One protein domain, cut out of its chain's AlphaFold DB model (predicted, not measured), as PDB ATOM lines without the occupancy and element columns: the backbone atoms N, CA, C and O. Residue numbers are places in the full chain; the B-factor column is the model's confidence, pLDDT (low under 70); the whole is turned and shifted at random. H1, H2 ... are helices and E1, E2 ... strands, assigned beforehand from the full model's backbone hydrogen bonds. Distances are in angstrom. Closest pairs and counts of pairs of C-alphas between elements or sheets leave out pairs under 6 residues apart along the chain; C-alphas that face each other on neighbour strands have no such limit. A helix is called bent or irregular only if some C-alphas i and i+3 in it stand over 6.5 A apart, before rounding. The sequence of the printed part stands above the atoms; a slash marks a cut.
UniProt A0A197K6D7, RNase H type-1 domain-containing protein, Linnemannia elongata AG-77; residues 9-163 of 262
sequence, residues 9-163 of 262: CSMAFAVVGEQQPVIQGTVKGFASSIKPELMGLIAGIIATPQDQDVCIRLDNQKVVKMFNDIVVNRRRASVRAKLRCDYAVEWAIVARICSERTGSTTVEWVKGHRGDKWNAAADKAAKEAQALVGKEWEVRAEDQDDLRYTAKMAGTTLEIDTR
ATOM      1  N   CYS A   9     169.709 178.347 144.498       62.62
ATOM      2  CA  CYS A   9     170.773 179.077 145.172       62.62
ATOM      3  C   CYS A   9     171.858 179.440 144.158       62.62
ATOM      4  O   CYS A   9     172.025 178.752 143.147       62.62
ATOM      5  N   SER A  10     172.585 180.522 144.428       72.06
ATOM      6  CA  SER A  10     173.862 180.763 143.767       72.06
ATOM      7  C   SER A  10     174.881 179.775 144.336       72.06
ATOM      8  O   SER A  10     175.104 179.702 145.548       72.06
ATOM      9  N   MET A  11     175.466 178.972 143.454       86.69
ATOM     10  CA  MET A  11     176.627 178.137 143.760       86.69
ATOM     11  C   MET A  11     177.865 178.850 143.236       86.69
ATOM     12  O   MET A  11     177.767 179.542 142.229       86.69
ATOM     13  N   ALA A  12     179.010 178.693 143.885       89.62
ATOM     14  CA  ALA A  12     180.250 179.315 143.442       89.62
ATOM     15  C   ALA A  12     181.319 178.261 143.176       89.62
ATOM     16  O   ALA A  12     181.303 177.194 143.789       89.62
ATOM     17  N   PHE A  13     182.224 178.570 142.256       91.00
ATOM     18  CA  PHE A  13     183.393 177.758 141.943       91.00
ATOM     19  C   PHE A  13     184.626 178.653 141.872       91.00
ATOM     20  O   PHE A  13     184.515 179.855 141.606       91.00
ATOM     21  N   ALA A  14     185.796 178.056 142.068       91.88
ATOM     22  CA  ALA A  14     187.064 178.703 141.790       91.88
ATOM     23  C   ALA A  14     188.109 177.685 141.330       91.88
ATOM     24  O   ALA A  14     188.097 176.529 141.745       91.88
ATOM     25  N   VAL A  15     189.022 178.147 140.484       91.31
ATOM     26  CA  VAL A  15     190.192 177.424 140.002       91.31
ATOM     27  C   VAL A  15     191.408 178.246 140.384       91.31
ATOM     28  O   VAL A  15     191.482 179.441 140.091       91.31
ATOM     29  N   VAL A  16     192.352 177.602 141.061       91.25
ATOM     30  CA  VAL A  16     193.598 178.219 141.508       91.25
ATOM     31  C   VAL A  16     194.751 177.417 140.921       91.25
ATOM     32  O   VAL A  16     194.763 176.192 141.016       91.25
ATOM     33  N   GLY A  17     195.709 178.113 140.317       84.38
ATOM     34  CA  GLY A  17     196.934 177.531 139.782       84.38
ATOM     35  C   GLY A  17     198.163 178.269 140.297       84.38
ATOM     36  O   GLY A  17     198.070 179.375 140.822       84.38
ATOM     37  N   GLU A  18     199.327 177.650 140.138       74.81
ATOM     38  CA  GLU A  18     200.598 178.193 140.630       74.81
ATOM     39  C   GLU A  18     201.087 179.395 139.800       74.81
ATOM     40  O   GLU A  18     201.706 180.311 140.334       74.81
ATOM     41  N   GLN A  19     200.756 179.413 138.505       67.75
ATOM     42  CA  GLN A  19     201.164 180.445 137.540       67.75
ATOM     43  C   GLN A  19     199.978 181.073 136.789       67.75
ATOM     44  O   GLN A  19     200.177 181.893 135.894       67.75
ATOM     45  N   GLN A  20     198.742 180.693 137.128       65.50
ATOM     46  CA  GLN A  20     197.532 181.182 136.467       65.50
ATOM     47  C   GLN A  20     196.721 182.100 137.387       65.50
ATOM     48  O   GLN A  20     196.706 181.885 138.604       65.50
ATOM     49  N   PRO A  21     196.026 183.113 136.835       73.38
ATOM     50  CA  PRO A  21     195.114 183.929 137.622       73.38
ATOM     51  C   PRO A  21     194.001 183.062 138.219       73.38
ATOM     52  O   PRO A  21     193.550 182.097 137.604       73.38
ATOM     53  N   VAL A  22     193.533 183.430 139.412       85.12
ATOM     54  CA  VAL A  22     192.372 182.779 140.028       85.12
ATOM     55  C   VAL A  22     191.147 183.041 139.158       85.12
ATOM     56  O   VAL A  22     190.746 184.191 138.967       85.12
ATOM     57  N   ILE A  23     190.539 181.972 138.654       89.81
ATOM     58  CA  ILE A  23     189.280 182.048 137.911       89.81
ATOM     59  C   ILE A  23     188.177 181.634 138.856       89.81
ATOM     60  O   ILE A  23     188.196 180.533 139.388       89.81
ATOM     61  N   GLN A  24     187.209 182.512 139.060       91.19
ATOM     62  CA  GLN A  24     186.115 182.265 139.982       91.19
ATOM     63  C   GLN A  24     184.814 182.840 139.441       91.19
ATOM     64  O   GLN A  24     184.809 183.816 138.682       91.19
ATOM     65  N   GLY A  25     183.703 182.239 139.838       89.81
ATOM     66  CA  GLY A  25     182.396 182.642 139.354       89.81
ATOM     67  C   GLY A  25     181.265 182.024 140.148       89.81
ATOM     68  O   GLY A  25     181.457 181.117 140.959       89.81
ATOM     69  N   THR A  26     180.064 182.533 139.895       90.62
ATOM     70  CA  THR A  26     178.828 181.961 140.432       90.62
ATOM     71  C   THR A  26     178.052 181.247 139.334       90.62
ATOM     72  O   THR A  26     178.287 181.467 138.151       90.62
ATOM     73  N   VAL A  27     177.140 180.362 139.710       88.31
ATOM     74  CA  VAL A  27     176.344 179.541 138.800       88.31
ATOM     75  C   VAL A  27     174.919 179.506 139.330       88.31
ATOM     76  O   VAL A  27     174.688 179.205 140.507       88.31
ATOM     77  N   LYS A  28     173.951 179.791 138.457       82.06
ATOM     78  CA  LYS A  28     172.523 179.646 138.759       82.06
ATOM     79  C   LYS A  28     172.081 178.199 138.615       82.06
ATOM     80  O   LYS A  28     172.613 177.451 137.802       82.06
ATOM     81  N   GLY A  29     171.046 177.815 139.349       77.44
ATOM     82  CA  GLY A  29     170.391 176.522 139.174       77.44
ATOM     83  C   GLY A  29     169.892 175.955 140.488       77.44
ATOM     84  O   GLY A  29     169.627 176.690 141.445       77.44
ATOM     85  N   PHE A  30     169.745 174.636 140.523       79.06
ATOM     86  CA  PHE A  30     169.376 173.916 141.735       79.06
ATOM     87  C   PHE A  30     170.621 173.578 142.551       79.06
ATOM     88  O   PHE A  30     171.642 173.177 141.995       79.06
ATOM     89  N   ALA A  31     170.521 173.695 143.877       79.81
ATOM     90  CA  ALA A  31     171.638 173.426 144.776       79.81
ATOM     91  C   ALA A  31     172.259 172.033 144.547       79.81
ATOM     92  O   ALA A  31     171.605 170.996 144.696       79.81
ATOM     93  N   SER A  32     173.550 171.991 144.245       85.75
ATOM     94  CA  SER A  32     174.265 170.780 143.858       85.75
ATOM     95  C   SER A  32     175.730 170.884 144.238       85.75
ATOM     96  O   SER A  32     176.328 171.944 144.120       85.75
ATOM     97  N   SER A  33     176.316 169.771 144.669       85.88
ATOM     98  CA  SER A  33     177.762 169.681 144.881       85.88
ATOM     99  C   SER A  33     178.518 169.307 143.601       85.88
ATOM    100  O   SER A  33     179.734 169.231 143.621       85.88
ATOM    101  N   ILE A  34     177.815 169.003 142.503       90.06
ATOM    102  CA  ILE A  34     178.420 168.594 141.224       90.06
ATOM    103  C   ILE A  34     178.543 169.791 140.282       90.06
ATOM    104  O   ILE A  34     179.560 169.939 139.619       90.06
ATOM    105  N   LYS A  35     177.522 170.656 140.229       90.50
ATOM    106  CA  LYS A  35     177.492 171.793 139.301       90.50
ATOM    107  C   LYS A  35     178.678 172.764 139.461       90.50
ATOM    108  O   LYS A  35     179.312 173.037 138.447       90.50
ATOM    109  N   PRO A  36     179.003 173.279 140.666       90.88
ATOM    110  CA  PRO A  36     180.144 174.184 140.825       90.88
ATOM    111  C   PRO A  36     181.474 173.512 140.460       90.88
ATOM    112  O   PRO A  36     182.253 174.099 139.720       90.88
ATOM    113  N   GLU A  37     181.685 172.259 140.869       92.75
ATOM    114  CA  GLU A  37     182.869 171.466 140.499       92.75
ATOM    115  C   GLU A  37     183.017 171.319 138.982       92.75
ATOM    116  O   GLU A  37     184.102 171.469 138.430       92.75
ATOM    117  N   LEU A  38     181.910 171.059 138.284       94.00
ATOM    118  CA  LEU A  38     181.903 170.908 136.834       94.00
ATOM    119  C   LEU A  38     182.191 172.232 136.114       94.00
ATOM    120  O   LEU A  38     182.878 172.232 135.097       94.00
ATOM    121  N   MET A  39     181.715 173.361 136.650       93.50
ATOM    122  CA  MET A  39     182.070 174.681 136.117       93.50
ATOM    123  C   MET A  39     183.540 175.016 136.376       93.50
ATOM    124  O   MET A  39     184.204 175.524 135.477       93.50
ATOM    125  N   GLY A  40     184.067 174.669 137.554       93.12
ATOM    126  CA  GLY A  40     185.496 174.760 137.850       93.12
ATOM    127  C   GLY A  40     186.336 173.916 136.892       93.12
ATOM    128  O   GLY A  40     187.327 174.400 136.353       93.12
ATOM    129  N   LEU A  41     185.895 172.693 136.588       95.31
ATOM    130  CA  LEU A  41     186.545 171.827 135.605       95.31
ATOM    131  C   LEU A  41     186.576 172.473 134.211       95.31
ATOM    132  O   LEU A  41     187.639 172.548 133.602       95.31
ATOM    133  N   ILE A  42     185.440 172.979 133.720       95.00
ATOM    134  CA  ILE A  42     185.363 173.676 132.424       95.00
ATOM    135  C   ILE A  42     186.294 174.895 132.412       95.00
ATOM    136  O   ILE A  42     187.084 175.058 131.483       95.00
ATOM    137  N   ALA A  43     186.241 175.724 133.458       93.56
ATOM    138  CA  ALA A  43     187.066 176.916 133.578       93.56
ATOM    139  C   ALA A  43     188.566 176.584 133.577       93.56
ATOM    140  O   ALA A  43     189.323 177.226 132.854       93.56
ATOM    141  N   GLY A  44     188.993 175.562 134.323       93.44
ATOM    142  CA  GLY A  44     190.398 175.149 134.386       93.44
ATOM    143  C   GLY A  44     190.923 174.587 133.064       93.44
ATOM    144  O   GLY A  44     192.061 174.864 132.686       93.44
ATOM    145  N   ILE A  45     190.089 173.859 132.314       94.25
ATOM    146  CA  ILE A  45     190.481 173.347 130.993       94.25
ATOM    147  C   ILE A  45     190.621 174.500 129.991       94.25
ATOM    148  O   ILE A  45     191.613 174.559 129.268       94.25
ATOM    149  N   ILE A  46     189.657 175.427 129.955       92.50
ATOM    150  CA  ILE A  46     189.658 176.559 129.011       92.50
ATOM    151  C   ILE A  46     190.794 177.548 129.307       92.50
ATOM    152  O   ILE A  46     191.363 178.126 128.385       92.50
ATOM    153  N   ALA A  47     191.140 177.737 130.580       91.56
ATOM    154  CA  ALA A  47     192.220 178.625 130.999       91.56
ATOM    155  C   ALA A  47     193.617 178.124 130.623       91.56
ATOM    156  O   ALA A  47     194.572 178.901 130.582       91.56
ATOM    157  N   THR A  48     193.752 176.825 130.370       91.31
ATOM    158  CA  THR A  48     195.038 176.217 130.046       91.31
ATOM    159  C   THR A  48     195.294 176.286 128.540       91.31
ATOM    160  O   THR A  48     194.401 175.918 127.771       91.31
ATOM    161  N   PRO A  49     196.493 176.699 128.080       92.12
ATOM    162  CA  PRO A  49     196.847 176.668 126.660       92.12
ATOM    163  C   PRO A  49     196.566 175.307 126.012       92.12
ATOM    164  O   PRO A  49     196.711 174.271 126.659       92.12
ATOM    165  N   GLN A  50     196.123 175.304 124.750       94.06
ATOM    166  CA  GLN A  50     195.621 174.112 124.041       94.06
ATOM    167  C   GLN A  50     196.667 172.996 123.890       94.06
ATOM    168  O   GLN A  50     196.305 171.822 123.852       94.06
ATOM    169  N   ASP A  51     197.940 173.370 123.823       95.31
ATOM    170  CA  ASP A  51     199.120 172.526 123.622       95.31
ATOM    171  C   ASP A  51     199.752 172.001 124.910       95.31
ATOM    172  O   ASP A  51     200.610 171.122 124.856       95.31
ATOM    173  N   GLN A  52     199.313 172.495 126.066       93.31
ATOM    174  CA  GLN A  52     199.840 172.074 127.356       93.31
ATOM    175  C   GLN A  52     198.998 170.963 127.978       93.31
ATOM    176  O   GLN A  52     197.761 170.990 127.957       93.31
ATOM    177  N   ASP A  53     199.690 170.001 128.582       94.38
ATOM    178  CA  ASP A  53     199.062 169.018 129.455       94.38
ATOM    179  C   ASP A  53     198.450 169.721 130.672       94.38
ATOM    180  O   ASP A  53     199.078 170.572 131.305       94.38
ATOM    181  N   VAL A  54     197.219 169.349 131.012       93.12
ATOM    182  CA  VAL A  54     196.494 169.896 132.158       93.12
ATOM    183  C   VAL A  54     196.084 168.777 133.109       93.12
ATOM    184  O   VAL A  54     195.459 167.796 132.708       93.12
ATOM    185  N   CYS A  55     196.418 168.943 134.390       94.12
ATOM    186  CA  CYS A  55     195.968 168.079 135.477       94.12
ATOM    187  C   CYS A  55     195.126 168.899 136.456       94.12
ATOM    188  O   CYS A  55     195.633 169.816 137.106       94.12
ATOM    189  N   ILE A  56     193.835 168.576 136.561       93.75
ATOM    190  CA  ILE A  56     192.890 169.272 137.443       93.75
ATOM    191  C   ILE A  56     192.580 168.388 138.642       93.75
ATOM    192  O   ILE A  56     192.156 167.241 138.500       93.75
ATOM    193  N   ARG A  57     192.765 168.933 139.843       93.19
ATOM    194  CA  ARG A  57     192.484 168.235 141.100       93.19
ATOM    195  C   ARG A  57     191.136 168.677 141.651       93.19
ATOM    196  O   ARG A  57     190.910 169.871 141.794       93.19
ATOM    197  N   LEU A  58     190.267 167.715 141.957       92.62
ATOM    198  CA  LEU A  58     188.924 167.957 142.493       92.62
ATOM    199  C   LEU A  58     188.694 167.121 143.753       92.62
ATOM    200  O   LEU A  58     189.120 165.962 143.824       92.62
ATOM    201  N   ASP A  59     187.965 167.668 144.725       90.38
ATOM    202  CA  ASP A  59     187.636 166.954 145.964       90.38
ATOM    203  C   ASP A  59     186.388 166.057 145.839       90.38
ATOM    204  O   ASP A  59     186.155 165.138 146.639       90.38
ATOM    205  N   ASN A  60     185.621 166.250 144.765       90.94
ATOM    206  CA  ASN A  60     184.405 165.513 144.496       90.94
ATOM    207  C   ASN A  60     184.678 164.243 143.679       90.94
ATOM    208  O   ASN A  60     184.632 164.221 142.445       90.94
ATOM    209  N   GLN A  61     184.855 163.126 144.389       92.12
ATOM    210  CA  GLN A  61     185.096 161.806 143.795       92.12
ATOM    211  C   GLN A  61     184.058 161.405 142.730       92.12
ATOM    212  O   GLN A  61     184.390 160.693 141.779       92.12
ATOM    213  N   LYS A  62     182.794 161.844 142.854       92.06
ATOM    214  CA  LYS A  62     181.757 161.529 141.855       92.06
ATOM    215  C   LYS A  62     182.038 162.213 140.523       92.06
ATOM    216  O   LYS A  62     181.815 161.590 139.489       92.06
ATOM    217  N   VAL A  63     182.526 163.452 140.552       94.75
ATOM    218  CA  VAL A  63     182.900 164.217 139.352       94.75
ATOM    219  C   VAL A  63     184.094 163.551 138.678       94.75
ATOM    220  O   VAL A  63     184.022 163.253 137.492       94.75
ATOM    221  N   VAL A  64     185.131 163.192 139.443       95.50
ATOM    222  CA  VAL A  64     186.314 162.487 138.914       95.50
ATOM    223  C   VAL A  64     185.938 161.146 138.280       95.50
ATOM    224  O   VAL A  64     186.371 160.821 137.175       95.50
ATOM    225  N   LYS A  65     185.086 160.358 138.945       95.00
ATOM    226  CA  LYS A  65     184.594 159.098 138.379       95.00
ATOM    227  C   LYS A  65     183.821 159.332 137.080       95.00
ATOM    228  O   LYS A  65     184.073 158.654 136.091       95.00
ATOM    229  N   MET A  66     182.905 160.297 137.078       94.88
ATOM    230  CA  MET A  66     182.087 160.605 135.908       94.88
ATOM    231  C   MET A  66     182.947 161.083 134.733       94.88
ATOM    232  O   MET A  66     182.762 160.608 133.619       94.88
ATOM    233  N   PHE A  67     183.954 161.923 134.978       96.75
ATOM    234  CA  PHE A  67     184.933 162.312 133.963       96.75
ATOM    235  C   PHE A  67     185.580 161.079 133.310       96.75
ATOM    236  O   PHE A  67     185.584 160.937 132.088       96.75
ATOM    237  N   ASN A  68     186.042 160.119 134.109       95.50
ATOM    238  CA  ASN A  68     186.615 158.887 133.570       95.50
ATOM    239  C   ASN A  68     185.594 158.051 132.773       95.50
ATOM    240  O   ASN A  68     185.907 157.549 131.690       95.50
ATOM    241  N   ASP A  69     184.364 157.923 133.270       94.06
ATOM    242  CA  ASP A  69     183.325 157.081 132.664       94.06
ATOM    243  C   ASP A  69     182.783 157.656 131.343       94.06
ATOM    244  O   ASP A  69     182.566 156.911 130.383       94.06
ATOM    245  N   ILE A  70     182.546 158.970 131.280       94.25
ATOM    246  CA  ILE A  70     181.827 159.604 130.165       94.25
ATOM    247  C   ILE A  70     182.602 160.696 129.433       94.25
ATOM    248  O   ILE A  70     182.034 161.235 128.487       94.25
ATOM    249  N   VAL A  71     183.853 160.996 129.798       95.38
ATOM    250  CA  VAL A  71     184.769 161.862 129.026       95.38
ATOM    251  C   VAL A  71     185.971 161.061 128.526       95.38
ATOM    252  O   VAL A  71     186.140 160.913 127.320       95.38
ATOM    253  N   VAL A  72     186.759 160.444 129.411       94.75
ATOM    254  CA  VAL A  72     187.926 159.638 128.991       94.75
ATOM    255  C   VAL A  72     187.476 158.431 128.166       94.75
ATOM    256  O   VAL A  72     187.959 158.186 127.062       94.75
ATOM    257  N   ASN A  73     186.467 157.704 128.650       93.25
ATOM    258  CA  ASN A  73     185.899 156.554 127.947       93.25
ATOM    259  C   ASN A  73     184.759 156.931 126.982       93.25
ATOM    260  O   ASN A  73     183.923 156.083 126.651       93.25
ATOM    261  N   ARG A  74     184.714 158.179 126.482       92.25
ATOM    262  CA  ARG A  74     183.568 158.715 125.721       92.25
ATOM    263  C   ARG A  74     183.125 157.845 124.551       92.25
ATOM    264  O   ARG A  74     181.929 157.645 124.360       92.25
ATOM    265  N   ARG A  75     184.080 157.314 123.780       88.50
ATOM    266  CA  ARG A  75     183.808 156.467 122.602       88.50
ATOM    267  C   ARG A  75     183.181 155.119 122.967       88.50
ATOM    268  O   ARG A  75     182.460 154.546 122.161       88.50
ATOM    269  N   ARG A  76     183.445 154.617 124.177       91.62
ATOM    270  CA  ARG A  76     182.875 153.366 124.707       91.62
ATOM    271  C   ARG A  76     181.559 153.607 125.454       91.62
ATOM    272  O   ARG A  76     180.765 152.683 125.620       91.62
ATOM    273  N   ALA A  77     181.311 154.838 125.897       90.69
ATOM    274  CA  ALA A  77     180.093 155.205 126.600       90.69
ATOM    275  C   ALA A  77     178.876 155.159 125.661       90.69
ATOM    276  O   ALA A  77     178.748 155.940 124.718       90.69
ATOM    277  N   SER A  78     177.934 154.259 125.954       91.00
ATOM    278  CA  SER A  78     176.651 154.206 125.244       91.00
ATOM    279  C   SER A  78     175.885 155.532 125.354       91.00
ATOM    280  O   SER A  78     175.951 156.194 126.388       91.00
ATOM    281  N   VAL A  79     175.052 155.870 124.360       87.56
ATOM    282  CA  VAL A  79     174.130 157.033 124.416       87.56
ATOM    283  C   VAL A  79     173.327 157.051 125.720       87.56
ATOM    284  O   VAL A  79     173.120 158.091 126.337       87.56
ATOM    285  N   ARG A  80     172.933 155.865 126.189       88.69
ATOM    286  CA  ARG A  80     172.247 155.689 127.465       88.69
ATOM    287  C   ARG A  80     173.080 156.175 128.650       88.69
ATOM    288  O   ARG A  80     172.509 156.799 129.529       88.69
ATOM    289  N   ALA A  81     174.373 155.867 128.698       89.38
ATOM    290  CA  ALA A  81     175.266 156.334 129.757       89.38
ATOM    291  C   ALA A  81     175.445 157.858 129.688       89.38
ATOM    292  O   ALA A  81     175.332 158.523 130.711       89.38
ATOM    293  N   LYS A  82     175.596 158.405 128.473       90.12
ATOM    294  CA  LYS A  82     175.724 159.850 128.222       90.12
ATOM    295  C   LYS A  82     174.494 160.659 128.670       90.12
ATOM    296  O   LYS A  82     174.644 161.803 129.066       90.12
ATOM    297  N   LEU A  83     173.288 160.082 128.596       87.44
ATOM    298  CA  LEU A  83     172.023 160.737 128.983       87.44
ATOM    299  C   LEU A  83     171.533 160.388 130.400       87.44
ATOM    300  O   LEU A  83     170.570 160.988 130.887       87.44
ATOM    301  N   ARG A  84     172.144 159.384 131.043       88.50
ATOM    302  CA  ARG A  84     171.835 158.943 132.415       88.50
ATOM    303  C   ARG A  84     172.893 159.390 133.415       88.50
ATOM    304  O   ARG A  84     173.288 158.641 134.306       88.50
ATOM    305  N   CYS A  85     173.348 160.614 133.243       89.12
ATOM    306  CA  CYS A  85     174.131 161.327 134.228       89.12
ATOM    307  C   CYS A  85     173.469 162.677 134.490       89.12
ATOM    308  O   CYS A  85     172.768 163.223 133.634       89.12
ATOM    309  N   ASP A  86     173.688 163.193 135.692       90.88
ATOM    310  CA  ASP A  86     173.384 164.585 135.991       90.88
ATOM    311  C   ASP A  86     174.321 165.478 135.165       90.88
ATOM    312  O   ASP A  86     175.483 165.119 134.947       90.88
ATOM    313  N   TYR A  87     173.820 166.633 134.727       91.62
ATOM    314  CA  TYR A  87     174.568 167.622 133.941       91.62
ATOM    315  C   TYR A  87     175.113 167.075 132.609       91.62
ATOM    316  O   TYR A  87     176.256 167.315 132.226       91.62
ATOM    317  N   ALA A  88     174.306 166.275 131.900       92.25
ATOM    318  CA  ALA A  88     174.714 165.608 130.660       92.25
ATOM    319  C   ALA A  88     175.236 166.577 129.579       92.25
ATOM    320  O   ALA A  88     176.159 166.225 128.844       92.25
ATOM    321  N   VAL A  89     174.658 167.780 129.488       92.19
ATOM    322  CA  VAL A  89     175.075 168.819 128.533       92.19
ATOM    323  C   VAL A  89     176.453 169.354 128.894       92.19
ATOM    324  O   VAL A  89     177.344 169.377 128.053       92.19
ATOM    325  N   GLU A  90     176.657 169.711 130.155       93.50
ATOM    326  CA  GLU A  90     177.935 170.187 130.668       93.50
ATOM    327  C   GLU A  90     179.036 169.130 130.483       93.50
ATOM    328  O   GLU A  90     180.142 169.455 130.061       93.50
ATOM    329  N   TRP A  91     178.731 167.844 130.688       95.31
ATOM    330  CA  TRP A  91     179.672 166.756 130.395       95.31
ATOM    331  C   TRP A  91     179.995 166.598 128.909       95.31
ATOM    332  O   TRP A  91     181.117 166.223 128.570       95.31
ATOM    333  N   ALA A  92     179.034 166.849 128.020       94.31
ATOM    334  CA  ALA A  92     179.283 166.847 126.582       94.31
ATOM    335  C   ALA A  92     180.213 167.999 126.177       94.31
ATOM    336  O   ALA A  92     181.092 167.803 125.345       94.31
ATOM    337  N   ILE A  93     180.087 169.153 126.833       94.75
ATOM    338  CA  ILE A  93     180.992 170.292 126.644       94.75
ATOM    339  C   ILE A  93     182.387 169.957 127.146       94.75
ATOM    340  O   ILE A  93     183.340 170.153 126.403       94.75
ATOM    341  N   VAL A  94     182.515 169.374 128.343       95.94
ATOM    342  CA  VAL A  94     183.809 168.887 128.849       95.94
ATOM    343  C   VAL A  94     184.441 167.904 127.858       95.94
ATOM    344  O   VAL A  94     185.620 168.019 127.543       95.94
ATOM    345  N   ALA A  95     183.668 166.959 127.318       95.44
ATOM    346  CA  ALA A  95     184.181 166.019 126.325       95.44
ATOM    347  C   ALA A  95     184.663 166.715 125.044       95.44
ATOM    348  O   ALA A  95     185.730 166.367 124.537       95.44
ATOM    349  N   ARG A  96     183.910 167.706 124.559       94.50
ATOM    350  CA  ARG A  96     184.264 168.496 123.381       94.50
ATOM    351  C   ARG A  96     185.557 169.280 123.600       94.50
ATOM    352  O   ARG A  96     186.509 169.064 122.853       94.50
ATOM    353  N   ILE A  97     185.633 170.098 124.653       94.56
ATOM    354  CA  ILE A  97     186.824 170.918 124.932       94.56
ATOM    355  C   ILE A  97     188.063 170.053 125.175       94.56
ATOM    356  O   ILE A  97     189.148 170.428 124.756       94.56
ATOM    357  N   CYS A  98     187.927 168.870 125.786       95.12
ATOM    358  CA  CYS A  98     189.044 167.932 125.919       95.12
ATOM    359  C   CYS A  98     189.494 167.367 124.566       95.12
ATOM    360  O   CYS A  98     190.677 167.111 124.381       95.12
ATOM    361  N   SER A  99     188.563 167.127 123.638       93.44
ATOM    362  CA  SER A  99     188.872 166.540 122.328       93.44
ATOM    363  C   SER A  99     189.481 167.523 121.327       93.44
ATOM    364  O   SER A  99     190.162 167.091 120.403       93.44
ATOM    365  N   GLU A 100     189.232 168.821 121.508       93.25
ATOM    366  CA  GLU A 100     189.779 169.895 120.666       93.25
ATOM    367  C   GLU A 100     191.226 170.261 121.052       93.25
ATOM    368  O   GLU A 100     191.934 170.884 120.260       93.25
ATOM    369  N   ARG A 101     191.681 169.841 122.241       94.00
ATOM    370  CA  ARG A 101     193.036 170.087 122.753       94.00
ATOM    371  C   ARG A 101     194.070 169.145 122.151       94.00
ATOM    372  O   ARG A 101     193.796 167.973 121.901       94.00
ATOM    373  N   THR A 102     195.289 169.653 121.986       95.94
ATOM    374  CA  THR A 102     196.464 168.847 121.622       95.94
ATOM    375  C   THR A 102     197.197 168.323 122.855       95.94
ATOM    376  O   THR A 102     197.695 167.198 122.826       95.94
ATOM    377  N   GLY A 103     197.218 169.093 123.946       94.00
ATOM    378  CA  GLY A 103     197.670 168.639 125.258       94.00
ATOM    379  C   GLY A 103     196.664 167.707 125.937       94.00
ATOM    380  O   GLY A 103     195.446 167.820 125.763       94.00
ATOM    381  N   SER A 104     197.166 166.778 126.746       94.56
ATOM    382  CA  SER A 104     196.335 165.831 127.486       94.56
ATOM    383  C   SER A 104     195.575 166.507 128.630       94.56
ATOM    384  O   SER A 104     196.016 167.495 129.210       94.56
ATOM    385  N   THR A 105     194.390 165.983 128.954       96.94
ATOM    386  CA  THR A 105     193.578 166.453 130.086       96.94
ATOM    387  C   THR A 105     193.354 165.309 131.060       96.94
ATOM    388  O   THR A 105     192.712 164.312 130.719       96.94
ATOM    389  N   THR A 106     193.860 165.456 132.282       96.38
ATOM    390  CA  THR A 106     193.680 164.498 133.373       96.38
ATOM    391  C   THR A 106     192.964 165.144 134.553       96.38
ATOM    392  O   THR A 106     193.040 166.351 134.787       96.38
ATOM    393  N   VAL A 107     192.218 164.322 135.289       96.50
ATOM    394  CA  VAL A 107     191.505 164.747 136.494       96.50
ATOM    395  C   VAL A 107     191.855 163.797 137.629       96.50
ATOM    396  O   VAL A 107     191.618 162.591 137.532       96.50
ATOM    397  N   GLU A 108     192.392 164.347 138.711       94.12
ATOM    398  CA  GLU A 108     192.797 163.605 139.902       94.12
ATOM    399  C   GLU A 108     191.848 163.888 141.062       94.12
ATOM    400  O   GLU A 108     191.419 165.018 141.303       94.12
ATOM    401  N   TRP A 109     191.534 162.839 141.817       93.56
ATOM    402  CA  TRP A 109     190.781 162.994 143.050       93.56
ATOM    403  C   TRP A 109     191.717 163.337 144.204       93.56
ATOM    404  O   TRP A 109     192.641 162.581 144.508       93.56
ATOM    405  N   VAL A 110     191.424 164.439 144.890       89.88
ATOM    406  CA  VAL A 110     192.059 164.800 146.157       89.88
ATOM    407  C   VAL A 110     191.084 164.602 147.306       89.88
ATOM    408  O   VAL A 110     189.882 164.826 147.198       89.88
ATOM    409  N   LYS A 111     191.585 164.141 148.452       82.50
ATOM    410  CA  LYS A 111     190.733 163.973 149.628       82.50
ATOM    411  C   LYS A 111     190.519 165.334 150.289       82.50
ATOM    412  O   LYS A 111     191.477 165.921 150.792       82.50
ATOM    413  N   GLY A 112     189.265 165.783 150.343       72.62
ATOM    414  CA  GLY A 112     188.885 166.999 151.060       72.62
ATOM    415  C   GLY A 112     189.380 167.003 152.513       72.62
ATOM    416  O   GLY A 112     189.464 165.957 153.167       72.62
ATOM    417  N   HIS A 113     189.718 168.194 153.011       66.38
ATOM    418  CA  HIS A 113     190.119 168.459 154.403       66.38
ATOM    419  C   HIS A 113     191.401 167.767 154.904       66.38
ATOM    420  O   HIS A 113     191.557 167.557 156.106       66.38
ATOM    421  N   ARG A 114     192.355 167.442 154.021       72.19
ATOM    422  CA  ARG A 114     193.657 166.865 154.417       72.19
ATOM    423  C   ARG A 114     194.840 167.845 154.401       72.19
ATOM    424  O   ARG A 114     195.983 167.405 154.381       72.19
ATOM    425  N   GLY A 115     194.566 169.151 154.427       68.56
ATOM    426  CA  GLY A 115     195.600 170.193 154.433       68.56
ATOM    427  C   GLY A 115     196.196 170.511 153.058       68.56
ATOM    428  O   GLY A 115     197.278 171.085 152.992       68.56
ATOM    429  N   ASP A 116     195.513 170.154 151.966       81.50
ATOM    430  CA  ASP A 116     195.916 170.573 150.621       81.50
ATOM    431  C   ASP A 116     195.767 172.099 150.489       81.50
ATOM    432  O   ASP A 116     194.659 172.645 150.550       81.50
ATOM    433  N   LYS A 117     196.906 172.783 150.335       87.75
ATOM    434  CA  LYS A 117     196.990 174.243 150.216       87.75
ATOM    435  C   LYS A 117     196.156 174.767 149.044       87.75
ATOM    436  O   LYS A 117     195.529 175.816 149.175       87.75
ATOM    437  N   TRP A 118     196.146 174.058 147.917       87.69
ATOM    438  CA  TRP A 118     195.457 174.481 146.701       87.69
ATOM    439  C   TRP A 118     193.952 174.270 146.813       87.69
ATOM    440  O   TRP A 118     193.195 175.164 146.445       87.69
ATOM    441  N   ASN A 119     193.514 173.164 147.423       86.75
ATOM    442  CA  ASN A 119     192.092 172.953 147.709       86.75
ATOM    443  C   ASN A 119     191.548 174.021 148.668       86.75
ATOM    444  O   ASN A 119     190.499 174.603 148.424       86.75
ATOM    445  N   ALA A 120     192.290 174.327 149.738       87.88
ATOM    446  CA  ALA A 120     191.896 175.367 150.688       87.88
ATOM    447  C   ALA A 120     191.854 176.764 150.040       87.88
ATOM    448  O   ALA A 120     190.982 177.572 150.367       87.88
ATOM    449  N   ALA A 121     192.778 177.052 149.118       90.31
ATOM    450  CA  ALA A 121     192.772 178.290 148.346       90.31
ATOM    451  C   ALA A 121     191.556 178.372 147.408       90.31
ATOM    452  O   ALA A 121     190.905 179.416 147.364       90.31
ATOM    453  N   ALA A 122     191.215 177.280 146.718       90.75
ATOM    454  CA  ALA A 122     190.035 177.202 145.860       90.75
ATOM    455  C   ALA A 122     188.732 177.367 146.660       90.75
ATOM    456  O   ALA A 122     187.894 178.185 146.293       90.75
ATOM    457  N   ASP A 123     188.598 176.699 147.811       89.06
ATOM    458  CA  ASP A 123     187.443 176.854 148.707       89.06
ATOM    459  C   ASP A 123     187.274 178.298 149.194       89.06
ATOM    460  O   ASP A 123     186.157 178.819 149.289       89.06
ATOM    461  N   LYS A 124     188.388 178.960 149.532       90.62
ATOM    462  CA  LYS A 124     188.380 180.361 149.954       90.62
ATOM    463  C   LYS A 124     187.929 181.272 148.809       90.62
ATOM    464  O   LYS A 124     187.013 182.067 149.008       90.62
ATOM    465  N   ALA A 125     188.513 181.113 147.624       91.06
ATOM    466  CA  ALA A 125     188.157 181.884 146.436       91.06
ATOM    467  C   ALA A 125     186.688 181.665 146.027       91.06
ATOM    468  O   ALA A 125     185.965 182.618 145.754       91.06
ATOM    469  N   ALA A 126     186.176 180.434 146.096       89.50
ATOM    470  CA  ALA A 126     184.768 180.154 145.817       89.50
ATOM    471  C   ALA A 126     183.827 180.893 146.791       89.50
ATOM    472  O   ALA A 126     182.806 181.441 146.372       89.50
ATOM    473  N   LYS A 127     184.175 180.980 148.083       89.50
ATOM    474  CA  LYS A 127     183.402 181.770 149.064       89.50
ATOM    475  C   LYS A 127     183.445 183.268 148.769       89.50
ATOM    476  O   LYS A 127     182.420 183.935 148.890       89.50
ATOM    477  N   GLU A 128     184.601 183.790 148.368       89.19
ATOM    478  CA  GLU A 128     184.746 185.188 147.946       89.19
ATOM    479  C   GLU A 128     183.896 185.476 146.699       89.19
ATOM    480  O   GLU A 128     183.160 186.461 146.661       89.19
ATOM    481  N   ALA A 129     183.904 184.572 145.718       87.12
ATOM    482  CA  ALA A 129     183.068 184.668 144.527       87.12
ATOM    483  C   ALA A 129     181.570 184.652 144.851       87.12
ATOM    484  O   ALA A 129     180.804 185.370 144.216       87.12
ATOM    485  N   GLN A 130     181.144 183.891 145.862       85.50
ATOM    486  CA  GLN A 130     179.747 183.868 146.300       85.50
ATOM    487  C   GLN A 130     179.271 185.219 146.861       85.50
ATOM    488  O   GLN A 130     178.082 185.526 146.771       85.50
ATOM    489  N   ALA A 131     180.182 186.029 147.410       81.81
ATOM    490  CA  ALA A 131     179.885 187.381 147.885       81.81
ATOM    491  C   ALA A 131     179.799 188.415 146.745       81.81
ATOM    492  O   ALA A 131     179.237 189.495 146.932       81.81
ATOM    493  N   LEU A 132     180.330 188.097 145.559       75.88
ATOM    494  CA  LEU A 132     180.305 188.970 144.389       75.88
ATOM    495  C   LEU A 132     179.000 188.779 143.603       75.88
ATOM    496  O   LEU A 132     178.740 187.732 143.011       75.88
ATOM    497  N   VAL A 133     178.172 189.822 143.562       66.31
ATOM    498  CA  VAL A 133     176.898 189.816 142.831       66.31
ATOM    499  C   VAL A 133     177.131 190.075 141.336       66.31
ATOM    500  O   VAL A 133     177.884 190.971 140.964       66.31
ATOM    501  N   GLY A 134     176.440 189.327 140.465       65.69
ATOM    502  CA  GLY A 134     176.255 189.696 139.052       65.69
ATOM    503  C   GLY A 134     177.204 189.069 138.023       65.69
ATOM    504  O   GLY A 134     177.134 189.442 136.856       65.69
ATOM    505  N   LYS A 135     178.062 188.109 138.403       69.06
ATOM    506  CA  LYS A 135     178.921 187.355 137.464       69.06
ATOM    507  C   LYS A 135     178.597 185.866 137.493       69.06
ATOM    508  O   LYS A 135     179.291 185.066 138.127       69.06
ATOM    509  N   GLU A 136     177.507 185.515 136.827       85.06
ATOM    510  CA  GLU A 136     177.037 184.138 136.738       85.06
ATOM    511  C   GLU A 136     177.482 183.505 135.427       85.06
ATOM    512  O   GLU A 136     177.245 184.043 134.347       85.06
ATOM    513  N   TRP A 137     178.118 182.348 135.534       86.81
ATOM    514  CA  TRP A 137     178.454 181.505 134.405       86.81
ATOM    515  C   TRP A 137     177.230 180.678 134.031       86.81
ATOM    516  O   TRP A 137     176.586 180.053 134.880       86.81
ATOM    517  N   GLU A 138     176.920 180.679 132.742       83.25
ATOM    518  CA  GLU A 138     175.891 179.844 132.151       83.25
ATOM    519  C   GLU A 138     176.510 179.032 131.026       83.25
ATOM    520  O   GLU A 138     177.327 179.526 130.252       83.25
ATOM    521  N   VAL A 139     176.089 177.778 130.957       82.69
ATOM    522  CA  VAL A 139     176.483 176.846 129.918       82.69
ATOM    523  C   VAL A 139     175.292 176.616 129.004       82.69
ATOM    524  O   VAL A 139     174.193 176.316 129.483       82.69
ATOM    525  N   ARG A 140     175.497 176.761 127.695       83.62
ATOM    526  CA  ARG A 140     174.432 176.641 126.702       83.62
ATOM    527  C   ARG A 140     174.493 175.279 126.026       83.62
ATOM    528  O   ARG A 140     175.555 174.713 125.800       83.62
ATOM    529  N   ALA A 141     173.328 174.722 125.698       82.44
ATOM    530  CA  ALA A 141     173.259 173.408 125.054       82.44
ATOM    531  C   ALA A 141     173.862 173.413 123.641       82.44
ATOM    532  O   ALA A 141     174.227 172.361 123.118       82.44
ATOM    533  N   GLU A 142     173.945 174.598 123.051       86.50
ATOM    534  CA  GLU A 142     174.543 174.903 121.762       86.50
ATOM    535  C   GLU A 142     176.083 174.864 121.801       86.50
ATOM    536  O   GLU A 142     176.708 174.759 120.751       86.50
ATOM    537  N   ASP A 143     176.701 174.873 122.988       85.88
ATOM    538  CA  ASP A 143     178.162 174.836 123.145       85.88
ATOM    539  C   ASP A 143     178.748 173.416 122.957       85.88
ATOM    540  O   ASP A 143     179.956 173.209 123.090       85.88
ATOM    541  N   GLN A 144     177.916 172.424 122.626       88.44
ATOM    542  CA  GLN A 144     178.320 171.045 122.337       88.44
ATOM    543  C   GLN A 144     177.637 170.485 121.088       88.44
ATOM    544  O   GLN A 144     176.535 170.892 120.725       88.44
ATOM    545  N   ASP A 145     178.273 169.490 120.485       85.75
ATOM    546  CA  ASP A 145     177.871 168.830 119.240       85.75
ATOM    547  C   ASP A 145     177.672 167.303 119.383       85.75
ATOM    548  O   ASP A 145     177.246 166.628 118.447       85.75
ATOM    549  N   ASP A 146     177.924 166.741 120.566       87.19
ATOM    550  CA  ASP A 146     177.919 165.292 120.807       87.19
ATOM    551  C   ASP A 146     176.523 164.737 121.146       87.19
ATOM    552  O   ASP A 146     176.084 163.696 120.645       87.19
ATOM    553  N   LEU A 147     175.770 165.439 121.992       88.81
ATOM    554  CA  LEU A 147     174.382 165.118 122.292       88.81
ATOM    555  C   LEU A 147     173.477 165.695 121.210       88.81
ATOM    556  O   LEU A 147     173.080 166.859 121.246       88.81
ATOM    557  N   ARG A 148     173.046 164.818 120.300       86.81
ATOM    558  CA  ARG A 148     172.063 165.148 119.257       86.81
ATOM    559  C   ARG A 148     170.734 165.680 119.808       86.81
ATOM    560  O   ARG A 148     170.049 166.440 119.132       86.81
ATOM    561  N   TYR A 149     170.347 165.248 121.007       84.44
ATOM    562  CA  TYR A 149     169.104 165.660 121.650       84.44
ATOM    563  C   TYR A 149     169.347 165.971 123.121       84.44
ATOM    564  O   TYR A 149     169.929 165.161 123.845       84.44
ATOM    565  N   THR A 150     168.833 167.114 123.569       85.38
ATOM    566  CA  THR A 150     168.855 167.528 124.971       85.38
ATOM    567  C   THR A 150     167.441 167.513 125.536       85.38
ATOM    568  O   THR A 150     166.477 167.954 124.906       85.38
ATOM    569  N   ALA A 151     167.287 166.948 126.731       84.69
ATOM    570  CA  ALA A 151     165.991 166.876 127.383       84.69
ATOM    571  C   ALA A 151     165.683 168.209 128.077       84.69
ATOM    572  O   ALA A 151     166.477 168.697 128.882       84.69
ATOM    573  N   LYS A 152     164.511 168.781 127.788       87.06
ATOM    574  CA  LYS A 152     164.010 170.009 128.417       87.06
ATOM    575  C   LYS A 152     162.707 169.733 129.167       87.06
ATOM    576  O   LYS A 152     161.889 168.918 128.746       87.06
ATOM    577  N   MET A 153     162.494 170.434 130.274       83.50
ATOM    578  CA  MET A 153     161.258 170.413 131.050       83.50
ATOM    579  C   MET A 153     160.812 171.849 131.307       83.50
ATOM    580  O   MET A 153     161.550 172.630 131.897       83.50
ATOM    581  N   ALA A 154     159.599 172.188 130.854       84.19
ATOM    582  CA  ALA A 154     159.046 173.543 130.939       84.19
ATOM    583  C   ALA A 154     159.990 174.630 130.368       84.19
ATOM    584  O   ALA A 154     160.134 175.701 130.945       84.19
ATOM    585  N   GLY A 155     160.660 174.332 129.249       82.81
ATOM    586  CA  GLY A 155     161.594 175.248 128.580       82.81
ATOM    587  C   GLY A 155     163.024 175.244 129.132       82.81
ATOM    588  O   GLY A 155     163.923 175.719 128.449       82.81
ATOM    589  N   THR A 156     163.272 174.656 130.306       83.12
ATOM    590  CA  THR A 156     164.609 174.579 130.919       83.12
ATOM    591  C   THR A 156     165.276 173.232 130.641       83.12
ATOM    592  O   THR A 156     164.628 172.188 130.736       83.12
ATOM    593  N   THR A 157     166.570 173.236 130.315       85.56
ATOM    594  CA  THR A 157     167.379 172.015 130.167       85.56
ATOM    595  C   THR A 157     167.403 171.216 131.469       85.56
ATOM    596  O   THR A 157     167.492 171.778 132.560       85.56
ATOM    597  N   LEU A 158     167.277 169.893 131.369       86.19
ATOM    598  CA  LEU A 158     167.359 169.012 132.528       86.19
ATOM    599  C   LEU A 158     168.801 168.913 133.036       86.19
ATOM    600  O   LEU A 158     169.683 168.448 132.325       86.19
ATOM    601  N   GLU A 159     168.995 169.277 134.302       88.50
ATOM    602  CA  GLU A 159     170.270 169.137 135.024       88.50
ATOM    603  C   GLU A 159     170.446 167.759 135.690       88.50
ATOM    604  O   GLU A 159     171.518 167.444 136.195       88.50
ATOM    605  N   ILE A 160     169.399 166.930 135.715       88.62
ATOM    606  CA  ILE A 160     169.404 165.595 136.335       88.62
ATOM    607  C   ILE A 160     169.326 164.490 135.280       88.62
ATOM    608  O   ILE A 160     168.830 164.731 134.176       88.62
ATOM    609  N   ASP A 161     169.697 163.261 135.655       88.31
ATOM    610  CA  ASP A 161     169.476 162.059 134.838       88.31
ATOM    611  C   ASP A 161     168.041 162.043 134.268       88.31
ATOM    612  O   ASP A 161     167.038 162.057 134.996       88.31
ATOM    613  N   THR A 162     167.935 161.949 132.939       87.44
ATOM    614  CA  THR A 162     166.658 161.946 132.211       87.44
ATOM    615  C   THR A 162     165.707 160.843 132.703       87.44
ATOM    616  O   THR A 162     164.501 161.055 132.852       87.44
ATOM    617  N   ARG A 163     166.220 159.647 133.015       88.31
ATOM    618  CA  ARG A 163     165.438 158.543 133.595       88.31
ATOM    619  C   ARG A 163     164.939 158.900 134.989       88.31
ATOM    620  O   ARG A 163     163.802 158.556 135.325       88.31
TER     621      ARG A 163
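AT A GLANCE: This is residues 9 to 163 of the 262 residues of the protein "RNase H type-1 domain-containing protein" of Linnemannia elongata AG-77 (UniProt A0A197K6D7). A two-stranded antiparallel hairpin, E1 and E2, is held between two helices, H5 over one face and H1 over the other; H1 lies near the middle of the domain, and beyond it come H4, H2 and a second small sheet, the parallel pair E3 and E4. The last 32 residues, 132 to 163, hold no named element and run from the H5 end, past E2, to the opposite end, where H3 lies. The printed part has 155 residues, with five named helices and four named strands in the order E1 E2 H1 E3 H2 H3 H4 E4 H5, of mixed class. It is compact and rounded, with a radius of gyration of the C-alphas of 15.1 A and spans of 39 by 35 by 26 A.

IN THESE COORDINATES: E1, residues 11 to 15, begins at C-alpha 11 at (176.627, 178.137, 143.760) and is 14.1 A long; E2 is residues 23 to 27. H5, residues 117 to 131, is 21.7 A long and ends at C-alpha 131 at (179.885, 187.381, 147.885). H1, residues 35 to 47, is 18.2 A long. E3 is residues 54 to 58 and E4 residues 105 to 109. H2, residues 61 to 72, is 15.2 A long and neither bent nor irregular, but only just: C-alphas 69 and 72 are 6.4 A apart. H3 is residues 79 to 83, and H4, residues 88 to 100, is 18.6 A long.

HOW THE PARTS SIT: In the hairpin of E1 and E2, N 13 and O 25 are 3.0 A apart, within hydrogen-bond range. The closest C-alphas of E1 and H5 are those of Phe 13 and Ala 126, 4.8 A apart; those of E1 and H1 are Phe 13 and Pro 36, 5.0 A. Residues 26 to 27 of E2 pair in parallel with residues 136 to 137. H1 touches H4 at a shallow tilt of 16 degrees, the same way, closest at C-alphas 42 and 94, 6.2 A. With residues 67 to 72 alone, H2 touches H4, at a steep tilt of 56 degrees, the same way, closest at C-alphas 71 and 95, 5.0 A. E3 and E4 are parallel, with N 56 and O 106 3.0 A apart; with H2, H3 and H4 between them along the chain they form a strand-helix-strand unit, two parallel neighbour strands joined through helices. The closest C-alphas of H2 and E4 are those of Gln 61 and Trp 109, 5.9 A. H3 touches no helix but is near H2 and H4. H1 and H5 are apart. Every O i to N i+4 pair is within hydrogen-bond range in H1, H3, H4 and H5; in H2, 7 of 8 are.

THE WHOLE: The C-alphas farthest apart are those of Gly 115 and Ala 154, 43.6 A. The printed part has no cut, and no link between named elements is long. The mean pLDDT of the printed part is 88.3; residues 9, 19 to 20, 113, 115 and 133 to 135 are under 70.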